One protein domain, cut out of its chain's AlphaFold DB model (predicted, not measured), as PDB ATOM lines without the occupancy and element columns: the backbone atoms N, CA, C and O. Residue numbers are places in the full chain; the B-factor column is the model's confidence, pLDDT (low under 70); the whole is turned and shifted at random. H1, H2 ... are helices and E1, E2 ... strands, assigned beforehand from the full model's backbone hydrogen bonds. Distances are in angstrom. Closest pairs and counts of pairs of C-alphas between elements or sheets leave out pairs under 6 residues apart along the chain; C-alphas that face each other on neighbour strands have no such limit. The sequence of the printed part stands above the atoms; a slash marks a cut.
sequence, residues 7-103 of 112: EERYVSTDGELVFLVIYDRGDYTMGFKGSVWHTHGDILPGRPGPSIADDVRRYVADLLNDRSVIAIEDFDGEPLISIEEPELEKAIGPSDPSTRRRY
ATOM      1  N   GLU A   7     268.845 425.603 373.007       96.44
ATOM      2  CA  GLU A   7     268.609 426.306 374.261       96.44
ATOM      3  C   GLU A   7     267.135 426.701 374.337       96.44
ATOM      4  O   GLU A   7     266.607 427.360 373.440       96.44
ATOM      5  N   GLU A   8     266.485 426.301 375.421       97.88
ATOM      6  CA  GLU A   8     265.155 426.752 375.803       97.88
ATOM      7  C   GLU A   8     265.267 427.649 377.035       97.88
ATOM      8  O   GLU A   8     266.038 427.385 377.963       97.88
ATOM      9  N   ARG A   9     264.484 428.728 377.042       98.06
ATOM     10  CA  ARG A   9     264.528 429.760 378.076       98.06
ATOM     11  C   ARG A   9     263.142 429.983 378.657       98.06
ATOM     12  O   ARG A   9     262.217 430.351 377.937       98.06
ATOM     13  N   TYR A  10     263.051 429.878 379.977       98.25
ATOM     14  CA  TYR A  10     261.836 430.093 380.749       98.25
ATOM     15  C   TYR A  10     262.053 431.241 381.731       98.25
ATOM     16  O   TYR A  10     263.104 431.328 382.361       98.25
ATOM     17  N   VAL A  11     261.080 432.141 381.852       98.25
ATOM     18  CA  VAL A  11     261.128 433.283 382.778       98.25
ATOM     19  C   VAL A  11     259.988 433.133 383.780       98.25
ATOM     20  O   VAL A  11     258.873 432.803 383.370       98.25
ATOM     21  N   SER A  12     260.268 433.323 385.070       97.69
ATOM     22  CA  SER A  12     259.245 433.230 386.114       97.69
ATOM     23  C   SER A  12     258.154 434.273 385.918       97.69
ATOM     24  O   SER A  12     258.366 435.310 385.290       97.69
ATOM     25  N   THR A  13     256.968 434.007 386.468       95.75
ATOM     26  CA  THR A  13     255.793 434.879 386.298       95.75
ATOM     27  C   THR A  13     256.042 436.312 386.777       95.75
ATOM     28  O   THR A  13     255.512 437.257 386.201       95.75
ATOM     29  N   ASP A  14     256.864 436.478 387.810       95.00
ATOM     30  CA  ASP A  14     257.281 437.771 388.360       95.00
ATOM     31  C   ASP A  14     258.567 438.336 387.730       95.00
ATOM     32  O   ASP A  14     259.007 439.423 388.094       95.00
ATOM     33  N   GLY A  15     259.176 437.619 386.783       96.56
ATOM     34  CA  GLY A  15     260.377 438.043 386.066       96.56
ATOM     35  C   GLY A  15     261.695 437.920 386.837       96.56
ATOM     36  O   GLY A  15     262.737 438.226 386.257       96.56
ATOM     37  N   GLU A  16     261.688 437.481 388.100       96.00
ATOM     38  CA  GLU A  16     262.905 437.406 388.928       96.00
ATOM     39  C   GLU A  16     263.857 436.275 388.520       96.00
ATOM     40  O   GLU A  16     265.073 436.415 388.645       96.00
ATOM     41  N   LEU A  17     263.323 435.145 388.052       97.25
ATOM     42  CA  LEU A  17     264.095 433.946 387.752       97.25
ATOM     43  C   LEU A  17     264.062 433.627 386.266       97.25
ATOM     44  O   LEU A  17     263.066 433.811 385.565       97.25
ATOM     45  N   VAL A  18     265.178 433.089 385.790       98.00
ATOM     46  CA  VAL A  18     265.317 432.596 384.426       98.00
ATOM     47  C   VAL A  18     265.882 431.194 384.503       98.00
ATOM     48  O   VAL A  18     266.999 431.018 384.979       98.00
ATOM     49  N   PHE A  19     265.143 430.225 383.987       97.88
ATOM     50  CA  PHE A  19     265.574 428.841 383.891       97.88
ATOM     51  C   PHE A  19     265.978 428.523 382.452       97.88
ATOM     52  O   PHE A  19     265.281 428.898 381.503       97.88
ATOM     53  N   LEU A  20     267.126 427.876 382.290       98.00
ATOM     54  CA  LEU A  20     267.690 427.491 381.004       98.00
ATOM     55  C   LEU A  20     267.729 425.972 380.915       98.00
ATOM     56  O   LEU A  20     268.157 425.311 381.860       98.00
ATOM     57  N   VAL A  21     267.321 425.445 379.765       97.44
ATOM     58  CA  VAL A  21     267.483 424.039 379.396       97.44
ATOM     59  C   VAL A  21     268.325 424.010 378.133       97.44
ATOM     60  O   VAL A  21     267.916 424.525 377.095       97.44
ATOM     61  N   ILE A  22     269.524 423.454 378.230       96.81
ATOM     62  CA  ILE A  22     270.489 423.397 377.136       96.81
ATOM     63  C   ILE A  22     270.681 421.936 376.773       96.81
ATOM     64  O   ILE A  22     271.024 421.139 377.639       96.81
ATOM     65  N   TYR A  23     270.496 421.593 375.503       95.25
ATOM     66  CA  TYR A  23     270.924 420.304 374.977       95.25
ATOM     67  C   TYR A  23     272.221 420.504 374.205       95.25
ATOM     68  O   TYR A  23     272.263 421.301 373.265       95.25
ATOM     69  N   ASP A  24     273.276 419.799 374.598       93.94
ATOM     70  CA  ASP A  24     274.566 419.814 373.910       93.94
ATOM     71  C   ASP A  24     275.239 418.444 374.043       93.94
ATOM     72  O   ASP A  24     275.167 417.800 375.087       93.94
ATOM     73  N   ARG A  25     275.896 417.982 372.973       89.44
ATOM     74  CA  ARG A  25     276.675 416.724 372.946       89.44
ATOM     75  C   ARG A  25     275.961 415.488 373.522       89.44
ATOM     76  O   ARG A  25     276.609 414.620 374.104       89.44
ATOM     77  N   GLY A  26     274.649 415.380 373.328       88.50
ATOM     78  CA  GLY A  26     273.882 414.196 373.716       88.50
ATOM     79  C   GLY A  26     273.219 414.257 375.092       88.50
ATOM     80  O   GLY A  26     272.469 413.336 375.409       88.50
ATOM     81  N   ASP A  27     273.431 415.320 375.868       91.62
ATOM     82  CA  ASP A  27     272.883 415.463 377.220       91.62
ATOM     83  C   ASP A  27     272.188 416.820 377.421       91.62
ATOM     84  O   ASP A  27     272.401 417.774 376.667       91.62
ATOM     85  N   TYR A  28     271.327 416.880 378.435       94.69
ATOM     86  CA  TYR A  28     270.670 418.097 378.880       94.69
ATOM     87  C   TYR A  28     271.374 418.668 380.104       94.69
ATOM     88  O   TYR A  28     271.688 417.963 381.054       94.69
ATOM     89  N   THR A  29     271.542 419.981 380.124       95.06
ATOM     90  CA  THR A  29     271.935 420.742 381.306       95.06
ATOM     91  C   THR A  29     270.837 421.742 381.629       95.06
ATOM     92  O   THR A  29     270.359 422.457 380.747       95.06
ATOM     93  N   MET A  30     270.423 421.789 382.891       95.06
ATOM     94  CA  MET A  30     269.310 422.611 383.352       95.06
ATOM     95  C   MET A  30     269.718 423.424 384.573       95.06
ATOM     96  O   MET A  30     270.223 422.867 385.543       95.06
ATOM     97  N   GLY A  31     269.481 424.731 384.564       94.94
ATOM     98  CA  GLY A  31     269.875 425.584 385.684       94.94
ATOM     99  C   GLY A  31     269.319 426.993 385.587       94.94
ATOM    100  O   GLY A  31     268.752 427.397 384.568       94.94
ATOM    101  N   PHE A  32     269.480 427.757 386.662       96.75
ATOM    102  CA  PHE A  32     269.055 429.151 386.691       96.75
ATOM    103  C   PHE A  32     270.162 430.066 386.178       96.75
ATOM    104  O   PHE A  32     271.318 429.965 386.583       96.75
ATOM    105  N   LYS A  33     269.809 431.013 385.309       95.50
ATOM    106  CA  LYS A  33     270.752 432.037 384.860       95.50
ATOM    107  C   LYS A  33     271.236 432.851 386.064       95.50
ATOM    108  O   LYS A  33     270.415 433.421 386.776       95.50
ATOM    109  N   GLY A  34     272.553 432.968 386.216       91.50
ATOM    110  CA  GLY A  34     273.177 433.687 387.332       91.50
ATOM    111  C   GLY A  34     273.442 432.816 388.560       91.50
ATOM    112  O   GLY A  34     274.101 433.290 389.470       91.50
ATOM    113  N   SER A  35     272.989 431.559 388.563       92.44
ATOM    114  CA  SER A  35     273.403 430.550 389.539       92.44
ATOM    115  C   SER A  35     274.582 429.749 388.993       92.44
ATOM    116  O   SER A  35     274.656 429.478 387.792       92.44
ATOM    117  N   VAL A  36     275.486 429.339 389.881       85.00
ATOM    118  CA  VAL A  36     276.585 428.410 389.563       85.00
ATOM    119  C   VAL A  36     276.132 426.947 389.523       85.00
ATOM    120  O   VAL A  36     276.888 426.083 389.088       85.00
ATOM    121  N   TRP A  37     274.911 426.665 389.984       86.81
ATOM    122  CA  TRP A  37     274.365 425.317 390.077       86.81
ATOM    123  C   TRP A  37     273.490 424.955 388.877       86.81
ATOM    124  O   TRP A  37     272.611 425.720 388.464       86.81
ATOM    125  N   HIS A  38     273.692 423.743 388.368       90.25
ATOM    126  CA  HIS A  38     272.876 423.127 387.329       90.25
ATOM    127  C   HIS A  38     272.784 421.614 387.542       90.25
ATOM    128  O   HIS A  38     273.633 421.005 388.189       90.25
ATOM    129  N   THR A  39     271.766 421.006 386.944       90.12
ATOM    130  CA  THR A  39     271.516 419.565 386.968       90.12
ATOM    131  C   THR A  39     271.641 419.002 385.557       90.12
ATOM    132  O   THR A  39     271.192 419.625 384.591       90.12
ATOM    133  N   HIS A  40     272.245 417.823 385.436       90.56
ATOM    134  CA  HIS A  40     272.318 417.084 384.177       90.56
ATOM    135  C   HIS A  40     271.079 416.197 383.977       90.56
ATOM    136  O   HIS A  40     270.450 415.760 384.943       90.56
ATOM    137  N   GLY A  41     270.692 415.964 382.722       86.19
ATOM    138  CA  GLY A  41     269.490 415.208 382.365       86.19
ATOM    139  C   GLY A  41     269.570 413.732 382.749       86.19
ATOM    140  O   GLY A  41     268.560 413.138 383.123       86.19
ATOM    141  N   ASP A  42     270.765 413.155 382.683       85.06
ATOM    142  CA  ASP A  42     271.058 411.751 382.986       85.06
ATOM    143  C   ASP A  42     271.017 411.396 384.485       85.06
ATOM    144  O   ASP A  42     270.912 410.219 384.835       85.06
ATOM    145  N   ILE A  43     271.049 412.403 385.362       83.44
ATOM    146  CA  ILE A  43     270.988 412.255 386.825       83.44
ATOM    147  C   ILE A  43     269.707 412.836 387.432       83.44
ATOM    148  O   ILE A  43     269.652 413.064 388.643       83.44
ATOM    149  N   LEU A  44     268.681 413.111 386.617       82.56
ATOM    150  CA  LEU A  44     267.438 413.677 387.130       82.56
ATOM    151  C   LEU A  44     266.787 412.746 388.169       82.56
ATOM    152  O   LEU A  44     266.616 411.550 387.915       82.56
ATOM    153  N   PRO A  45     266.376 413.289 389.324       67.94
ATOM    154  CA  PRO A  45     265.735 412.503 390.361       67.94
ATOM    155  C   PRO A  45     264.292 412.117 389.998       67.94
ATOM    156  O   PRO A  45     263.615 412.763 389.192       67.94
ATOM    157  N   GLY A  46     263.794 411.052 390.632       68.19
ATOM    158  CA  GLY A  46     262.407 410.599 390.514       68.19
ATOM    159  C   GLY A  46     262.207 409.372 389.618       68.19
ATOM    160  O   GLY A  46     263.062 408.494 389.520       68.19
ATOM    161  N   ARG A  47     261.010 409.249 389.025       67.19
ATOM    162  CA  ARG A  47     260.629 408.084 388.207       67.19
ATOM    163  C   ARG A  47     261.107 408.262 386.766       67.19
ATOM    164  O   ARG A  47     260.520 409.101 386.085       67.19
ATOM    165  N   PRO A  48     262.080 407.473 386.280       73.62
ATOM    166  CA  PRO A  48     262.571 407.616 384.918       73.62
ATOM    167  C   PRO A  48     261.443 407.370 383.914       73.62
ATOM    168  O   PRO A  48     260.652 406.428 384.033       73.62
ATOM    169  N   GLY A  49     261.357 408.268 382.946       78.00
ATOM    170  CA  GLY A  49     260.497 408.192 381.787       78.00
ATOM    171  C   GLY A  49     261.111 407.283 380.723       78.00
ATOM    172  O   GLY A  49     262.165 406.678 380.922       78.00
ATOM    173  N   PRO A  50     260.464 407.171 379.555       84.12
ATOM    174  CA  PRO A  50     260.985 406.349 378.470       84.12
ATOM    175  C   PRO A  50     262.243 406.944 377.811       84.12
ATOM    176  O   PRO A  50     262.903 406.249 377.039       84.12
ATOM    177  N   SER A  51     262.586 408.208 378.095       90.31
ATOM    178  CA  SER A  51     263.810 408.869 377.634       90.31
ATOM    179  C   SER A  51     264.227 410.025 378.558       90.31
ATOM    180  O   SER A  51     263.375 410.615 379.222       90.31
ATOM    181  N   ILE A  52     265.509 410.422 378.516       90.00
ATOM    182  CA  ILE A  52     266.021 411.618 379.223       90.00
ATOM    183  C   ILE A  52     265.222 412.870 378.832       90.00
ATOM    184  O   ILE A  52     264.890 413.690 379.679       90.00
ATOM    185  N   ALA A  53     264.848 413.006 377.556       91.31
ATOM    186  CA  ALA A  53     264.054 414.142 377.096       91.31
ATOM    187  C   ALA A  53     262.663 414.191 377.756       91.31
ATOM    188  O   ALA A  53     262.147 415.274 378.028       91.31
ATOM    189  N   ASP A  54     262.047 413.039 378.031       91.12
ATOM    190  CA  ASP A  54     260.773 412.979 378.755       91.12
ATOM    191  C   ASP A  54     260.934 413.323 380.235       91.12
ATOM    192  O   ASP A  54     260.075 414.005 380.798       91.12
ATOM    193  N   ASP A  55     262.043 412.909 380.846       90.94
ATOM    194  CA  ASP A  55     262.378 413.270 382.224       90.94
ATOM    195  C   ASP A  55     262.616 414.772 382.376       90.94
ATOM    196  O   ASP A  55     262.018 415.398 383.252       90.94
ATOM    197  N   VAL A  56     263.377 415.373 381.461       92.94
ATOM    198  CA  VAL A  56     263.600 416.824 381.394       92.94
ATOM    199  C   VAL A  56     262.281 417.569 381.200       92.94
ATOM    200  O   VAL A  56     261.995 418.518 381.929       92.94
ATOM    201  N   ARG A  57     261.424 417.124 380.269       93.06
ATOM    202  CA  ARG A  57     260.102 417.738 380.051       93.06
ATOM    203  C   ARG A  57     259.226 417.689 381.300       93.06
ATOM    204  O   ARG A  57     258.563 418.679 381.606       93.06
ATOM    205  N   ARG A  58     259.212 416.562 382.019       91.31
ATOM    206  CA  ARG A  58     258.471 416.435 383.281       91.31
ATOM    207  C   ARG A  58     259.037 417.375 384.342       91.31
ATOM    208  O   ARG A  58     258.264 418.106 384.949       91.31
ATOM    209  N   TYR A  59     260.357 417.396 384.507       91.12
ATOM    210  CA  TYR A  59     261.043 418.249 385.474       91.12
ATOM    211  C   TYR A  59     260.741 419.738 385.247       91.12
ATOM    212  O   TYR A  59     260.332 420.447 386.166       91.12
ATOM    213  N   VAL A  60     260.834 420.195 383.994       94.44
ATOM    214  CA  VAL A  60     260.445 421.557 383.600       94.44
ATOM    215  C   VAL A  60     258.962 421.793 383.880       94.44
ATOM    216  O   VAL A  60     258.601 422.812 384.460       94.44
ATOM    217  N   ALA A  61     258.080 420.859 383.520       94.31
ATOM    218  CA  ALA A  61     256.652 421.016 383.773       94.31
ATOM    219  C   ALA A  61     256.325 421.111 385.273       94.31
ATOM    220  O   ALA A  61     255.430 421.871 385.637       94.31
ATOM    221  N   ASP A  62     257.014 420.368 386.136       92.25
ATOM    222  CA  ASP A  62     256.825 420.442 387.585       92.25
ATOM    223  C   ASP A  62     257.250 421.810 388.133       92.25
ATOM    224  O   ASP A  62     256.463 422.449 388.837       92.25
ATOM    225  N   LEU A  63     258.412 422.314 387.704       93.44
ATOM    226  CA  LEU A  63     258.871 423.665 388.028       93.44
ATOM    227  C   LEU A  63     257.843 424.724 387.602       93.44
ATOM    228  O   LEU A  63     257.359 425.485 388.435       93.44
ATOM    229  N   LEU A  64     257.468 424.751 386.318       95.75
ATOM    230  CA  LEU A  64     256.618 425.805 385.748       95.75
ATOM    231  C   LEU A  64     255.189 425.831 386.319       95.75
ATOM    232  O   LEU A  64     254.509 426.849 386.204       95.75
ATOM    233  N   ASN A  65     254.724 424.723 386.905       94.56
ATOM    234  CA  ASN A  65     253.377 424.586 387.467       94.56
ATOM    235  C   ASN A  65     253.359 424.625 389.006       94.56
ATOM    236  O   ASN A  65     252.425 424.093 389.607       94.56
ATOM    237  N   ASP A  66     254.369 425.228 389.639       93.00
ATOM    238  CA  ASP A  66     254.478 425.357 391.102       93.00
ATOM    239  C   ASP A  66     254.443 424.007 391.850       93.00
ATOM    240  O   ASP A  66     254.002 423.934 392.998       93.00
ATOM    241  N   ARG A  67     254.892 422.913 391.218       90.31
ATOM    242  CA  ARG A  67     254.992 421.590 391.867       90.31
ATOM    243  C   ARG A  67     256.356 421.329 392.498       90.31
ATOM    244  O   ARG A  67     256.502 420.350 393.224       90.31
ATOM    245  N   SER A  68     257.322 422.208 392.256       88.25
ATOM    246  CA  SER A  68     258.653 422.161 392.858       88.25
ATOM    247  C   SER A  68     258.940 423.446 393.623       88.25
ATOM    248  O   SER A  68     258.541 424.533 393.196       88.25
ATOM    249  N   VAL A  69     259.639 423.323 394.749       89.69
ATOM    250  CA  VAL A  69     260.082 424.466 395.550       89.69
ATOM    251  C   VAL A  69     261.458 424.901 395.060       89.69
ATOM    252  O   VAL A  69     262.322 424.072 394.792       89.69
ATOM    253  N   ILE A  70     261.655 426.206 394.912       91.50
ATOM    254  CA  ILE A  70     262.938 426.807 394.555       91.50
ATOM    255  C   ILE A  70     263.541 427.374 395.834       91.50
ATOM    256  O   ILE A  70     262.919 428.231 396.476       91.50
ATOM    257  N   ALA A  71     264.743 426.922 396.173       90.31
ATOM    258  CA  ALA A  71     265.559 427.495 397.231       90.31
ATOM    259  C   ALA A  71     266.597 428.437 396.620       90.31
ATOM    260  O   ALA A  71     267.204 428.141 395.589       90.31
ATOM    261  N   ILE A  72     266.752 429.602 397.241       91.12
ATOM    262  CA  ILE A  72     267.723 430.624 396.861       91.12
ATOM    263  C   ILE A  72     268.540 430.945 398.103       91.12
ATOM    264  O   ILE A  72     268.001 431.448 399.092       91.12
ATOM    265  N   GLU A  73     269.829 430.662 398.021       89.25
ATOM    266  CA  GLU A  73     270.798 430.832 399.100       89.25
ATOM    267  C   GLU A  73     271.912 431.771 398.644       89.25
ATOM    268  O   GLU A  73     272.170 431.902 397.446       89.25
ATOM    269  N   ASP A  74     272.565 432.438 399.594       86.94
ATOM    270  CA  ASP A  74     273.822 433.133 399.323       86.94
ATOM    271  C   ASP A  74     274.973 432.134 399.464       86.94
ATOM    272  O   ASP A  74     275.109 431.463 400.489       86.94
ATOM    273  N   PHE A  75     275.789 432.025 398.423       83.50
ATOM    274  CA  PHE A  75     277.002 431.228 398.424       83.50
ATOM    275  C   PHE A  75     278.169 432.109 397.983       83.50
ATOM    276  O   PHE A  75     278.379 432.336 396.794       83.50
ATOM    277  N   ASP A  76     278.920 432.608 398.967       85.12
ATOM    278  CA  ASP A  76     280.075 433.496 398.762       85.12
ATOM    279  C   ASP A  76     279.718 434.787 397.992       85.12
ATOM    280  O   ASP A  76     280.460 435.247 397.125       85.12
ATOM    281  N   GLY A  77     278.553 435.376 398.296       84.69
ATOM    282  CA  GLY A  77     278.054 436.596 397.653       84.69
ATOM    283  C   GLY A  77     277.379 436.383 396.295       84.69
ATOM    284  O   GLY A  77     276.957 437.360 395.673       84.69
ATOM    285  N   GLU A  78     277.256 435.134 395.841       86.50
ATOM    286  CA  GLU A  78     276.555 434.760 394.613       86.50
ATOM    287  C   GLU A  78     275.313 433.911 394.930       86.50
ATOM    288  O   GLU A  78     275.325 433.109 395.867       86.50
ATOM    289  N   PRO A  79     274.218 434.038 394.161       88.62
ATOM    290  CA  PRO A  79     273.017 433.262 394.418       88.62
ATOM    291  C   PRO A  79     273.215 431.795 394.018       88.62
ATOM    292  O   PRO A  79     273.404 431.466 392.844       88.62
ATOM    293  N   LEU A  80     273.069 430.892 394.982       90.00
ATOM    294  CA  LEU A  80     272.906 429.466 394.744       90.00
ATOM    295  C   LEU A  80     271.411 429.161 394.636       90.00
ATOM    296  O   LEU A  80     270.673 429.246 395.616       90.00
ATOM    297  N   ILE A  81     270.954 428.831 393.427       92.00
ATOM    298  CA  ILE A  81     269.543 428.527 393.162       92.00
ATOM    299  C   ILE A  81     269.390 427.047 392.837       92.00
ATOM    300  O   ILE A  81     269.930 426.572 391.833       92.00
ATOM    301  N   SER A  82     268.618 426.343 393.658       88.88
ATOM    302  CA  SER A  82     268.340 424.915 393.527       88.88
ATOM    303  C   SER A  82     266.835 424.644 393.530       88.88
ATOM    304  O   SER A  82     266.020 425.469 393.949       88.88
ATOM    305  N   ILE A  83     266.455 423.485 392.998       88.69
ATOM    306  CA  ILE A  83     265.080 422.991 393.046       88.69
ATOM    307  C   ILE A  83     265.065 421.889 394.093       88.69
ATOM    308  O   ILE A  83     265.721 420.862 393.923       88.69
ATOM    309  N   GLU A  84     264.342 422.126 395.177       80.44
ATOM    310  CA  GLU A  84     264.181 421.164 396.256       80.44
ATOM    311  C   GLU A  84     263.116 420.135 395.874       80.44
ATOM    312  O   GLU A  84     262.024 420.464 395.391       80.44
ATOM    313  N   GLU A  85     263.419 418.867 396.132       67.31
ATOM    314  CA  GLU A  85     262.392 417.838 396.144       67.31
ATOM    315  C   GLU A  85     261.633 417.897 397.475       67.31
ATOM    316  O   GLU A  85     262.270 417.954 398.532       67.31
ATOM    317  N   PRO A  86     260.291 417.795 397.469       55.62
ATOM    318  CA  PRO A  86     259.489 417.786 398.697       55.62
ATOM    319  C   PRO A  86     259.900 416.702 399.710       55.62
ATOM    320  O   PRO A  86     259.607 416.809 400.900       55.62
ATOM    321  N   GLU A  87     260.556 415.630 399.254       56.06
ATOM    322  CA  GLU A  87     261.083 414.575 400.125       56.06
ATOM    323  C   GLU A  87     262.477 414.896 400.698       56.06
ATOM    324  O   GLU A  87     262.794 414.432 401.794       56.06
ATOM    325  N   LEU A  88     263.279 415.731 400.020       49.97
ATOM    326  CA  LEU A  88     264.612 416.155 400.474       49.97
ATOM    327  C   LEU A  88     264.531 417.114 401.669       49.97
ATOM    328  O   LEU A  88     265.363 417.039 402.570       49.97
ATOM    329  N   GLU A  89     263.497 417.959 401.725       49.25
ATOM    330  CA  GLU A  89     263.264 418.899 402.833       49.25
ATOM    331  C   GLU A  89     263.158 418.171 404.188       49.25
ATOM    332  O   GLU A  89     263.668 418.635 405.208       49.25
ATOM    333  N   LYS A  90     262.593 416.955 404.202       47.38
ATOM    334  CA  LYS A  90     262.529 416.107 405.407       47.38
ATOM    335  C   LYS A  90     263.879 415.509 405.806       47.38
ATOM    336  O   LYS A  90     264.055 415.151 406.968       47.38
ATOM    337  N   ALA A  91     264.801 415.353 404.858       46.19
ATOM    338  CA  ALA A  91     266.088 414.694 405.063       46.19
ATOM    339  C   ALA A  91     267.212 415.668 405.453       46.19
ATOM    340  O   ALA A  91     268.151 415.263 406.134       46.19
ATOM    341  N   ILE A  92     267.118 416.937 405.040       48.41
ATOM    342  CA  ILE A  92     268.202 417.928 405.178       48.41
ATOM    343  C   ILE A  92     268.071 418.767 406.468       48.41
ATOM    344  O   ILE A  92     269.024 419.418 406.892       48.41
ATOM    345  N   GLY A  93     266.948 418.654 407.184       46.25
ATOM    346  CA  GLY A  93     266.676 419.454 408.381       46.25
ATOM    347  C   GLY A  93     266.172 420.856 408.020       46.25
ATOM    348  O   GLY A  93     266.024 421.170 406.839       46.25
ATOM    349  N   PRO A  94     265.844 421.702 409.014       54.44
ATOM    350  CA  PRO A  94     265.383 423.054 408.728       54.44
ATOM    351  C   PRO A  94     266.468 423.791 407.941       54.44
ATOM    352  O   PRO A  94     267.634 423.773 408.337       54.44
ATOM    353  N   SER A  95     266.085 424.432 406.839       60.28
ATOM    354  CA  SER A  95     267.002 425.317 406.120       60.28
ATOM    355  C   SER A  95     267.573 426.381 407.032       60.28
ATOM    356  O   SER A  95     266.922 426.818 407.989       60.28
ATOM    357  N   ASP A  96     268.725 426.894 406.625       67.94
ATOM    358  CA  ASP A  96     269.180 428.196 407.068       67.94
ATOM    359  C   ASP A  96     268.018 429.217 406.965       67.94
ATOM    360  O   ASP A  96     267.326 429.272 405.943       67.94
ATOM    361  N   PRO A  97     267.732 430.004 408.019       67.12
ATOM    362  CA  PRO A  97     266.690 431.031 407.979       67.12
ATOM    363  C   PRO A  97     266.932 432.117 406.913       67.12
ATOM    364  O   PRO A  97     266.019 432.891 406.627       67.12
ATOM    365  N   SER A  98     268.135 432.192 406.337       77.06
ATOM    366  CA  SER A  98     268.459 433.046 405.193       77.06
ATOM    367  C   SER A  98     268.071 432.447 403.833       77.06
ATOM    368  O   SER A  98     267.978 433.199 402.861       77.06
ATOM    369  N   THR A  99     267.769 431.144 403.751       85.00
ATOM    370  CA  THR A  99     267.304 430.496 402.517       85.00
ATOM    371  C   THR A  99     265.928 431.036 402.131       85.00
ATOM    372  O   THR A  99     264.917 430.800 402.802       85.00
ATOM    373  N   ARG A 100     265.855 431.746 401.003       89.12
ATOM    374  CA  ARG A 100     264.583 432.219 400.450       89.12
ATOM    375  C   ARG A 100     263.942 431.103 399.639       89.12
ATOM    376  O   ARG A 100     264.480 430.690 398.616       89.12
ATOM    377  N   ARG A 101     262.742 430.685 400.047       89.69
ATOM    378  CA  ARG A 101     261.924 429.731 399.292       89.69
ATOM    379  C   ARG A 101     260.802 430.395 398.524       89.69
ATOM    380  O   ARG A 101     260.126 431.294 399.025       89.69
ATOM    381  N   ARG A 102     260.572 429.905 397.310       93.06
ATOM    382  CA  ARG A 102     259.485 430.347 396.435       93.06
ATOM    383  C   ARG A 102     259.098 429.256 395.446       93.06
ATOM    384  O   ARG A 102     259.912 428.415 395.089       93.06
ATOM    385  N   TYR A 103     257.869 429.304 394.960       94.25
ATOM    386  CA  TYR A 103     257.476 428.599 393.747       94.25
ATOM    387  C   TYR A 103     257.867 429.406 392.502       94.25
ATOM    388  O   TYR A 103     258.279 430.573 392.584       94.25
TER     389      TYR A 103
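AT A GLANCE: This is residues 7 to 103 of the 112 residues of an uncharacterized protein of bacterium (UniProt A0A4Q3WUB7). Two small antiparallel sheets stand next to each other: a four-strand sheet, E1 to E4, with the long helix H1 packed over one face, and a three-strand sheet, E5 to E7, that comes near it where E6 meets E3 and E4. The short helix H2 lies far out in the link from E6 to E7. The printed part has 97 residues, in the order E1 E2 E3 E4 H1 E5 E6 H2 E7; the sheet orders are E1 - E2 - E3 - E4 and E6 - E5 - E7. The class is mixed, helices and strands, and the whole is compact, with a radius of gyration of the C-alphas of 13.5 A and spans of 38 by 27 by 25 A.

HOW THE PARTS SIT: Begin with E1, residues 7 to 11, and E2, residues 18 to 24, an antiparallel hairpin with N 8 and O 21 at 2.8 A. E3, residues 27 to 32, makes a hairpin with E2, N 22 and O 29 being 2.8 A apart, and then one with E4, residues 38 to 40, where N 39 and O 30 are 2.8 A apart. These four form a meander, each strand the antiparallel neighbour of the one before. Look next at H1, residues 52 to 64: it is on this sheet at a height of 9.8 A, over E2 and E3, in two layers, helix on one face of a sheet. It runs along the strands, at 4 degrees to E2 on the local plane; its closest C-alphas to E3 are those of Val 56 and Tyr 28, 7.6 A apart. E5, residues 69 to 75, and E6, residues 78 to 84, form a hairpin, with N 73 and O 80 at 2.9 A. E7, residues 100 to 102, is antiparallel to E5, with N 70 and O 102 at 2.8 A. With H2, residues 89 to 92, E6 and E7 form a split strand-helix-strand unit, two strands running the same way with E5 between them, and its crossover is right-handed. Between the sheets, the closest C-alphas of E3 and E6 are those of Phe 32 and Ile 81, 6.5 A apart. H1 and H2 are apart. In H1 each O i to N i+4 pair is within hydrogen-bond range; H2 is too short for such a pair, and its one O i to N i+3 pair is not within range.

IN THESE COORDINATES: Find C-alpha 7 at (268.609, 426.306, 374.261), where E1 begins. E2 spans 19.0 A and E3 17.1 A. H1 runs 18.2 A from C-alpha 52 at (266.021, 411.618, 379.223); E5 spans 18.4 A, E6 18.5 A. E7 ends at C-alpha 102, (259.485, 430.347, 396.435).

THE WHOLE: The two C-alphas farthest apart, those of Pro 50 and Gly 77, are 39.7 A from each other. The printed part has no cut, and the link from E4 to H1, 11 residues, is long. The mean pLDDT of the printed part is 85.6; look for values under 70 at residues 45 to 47 and 85 to 97.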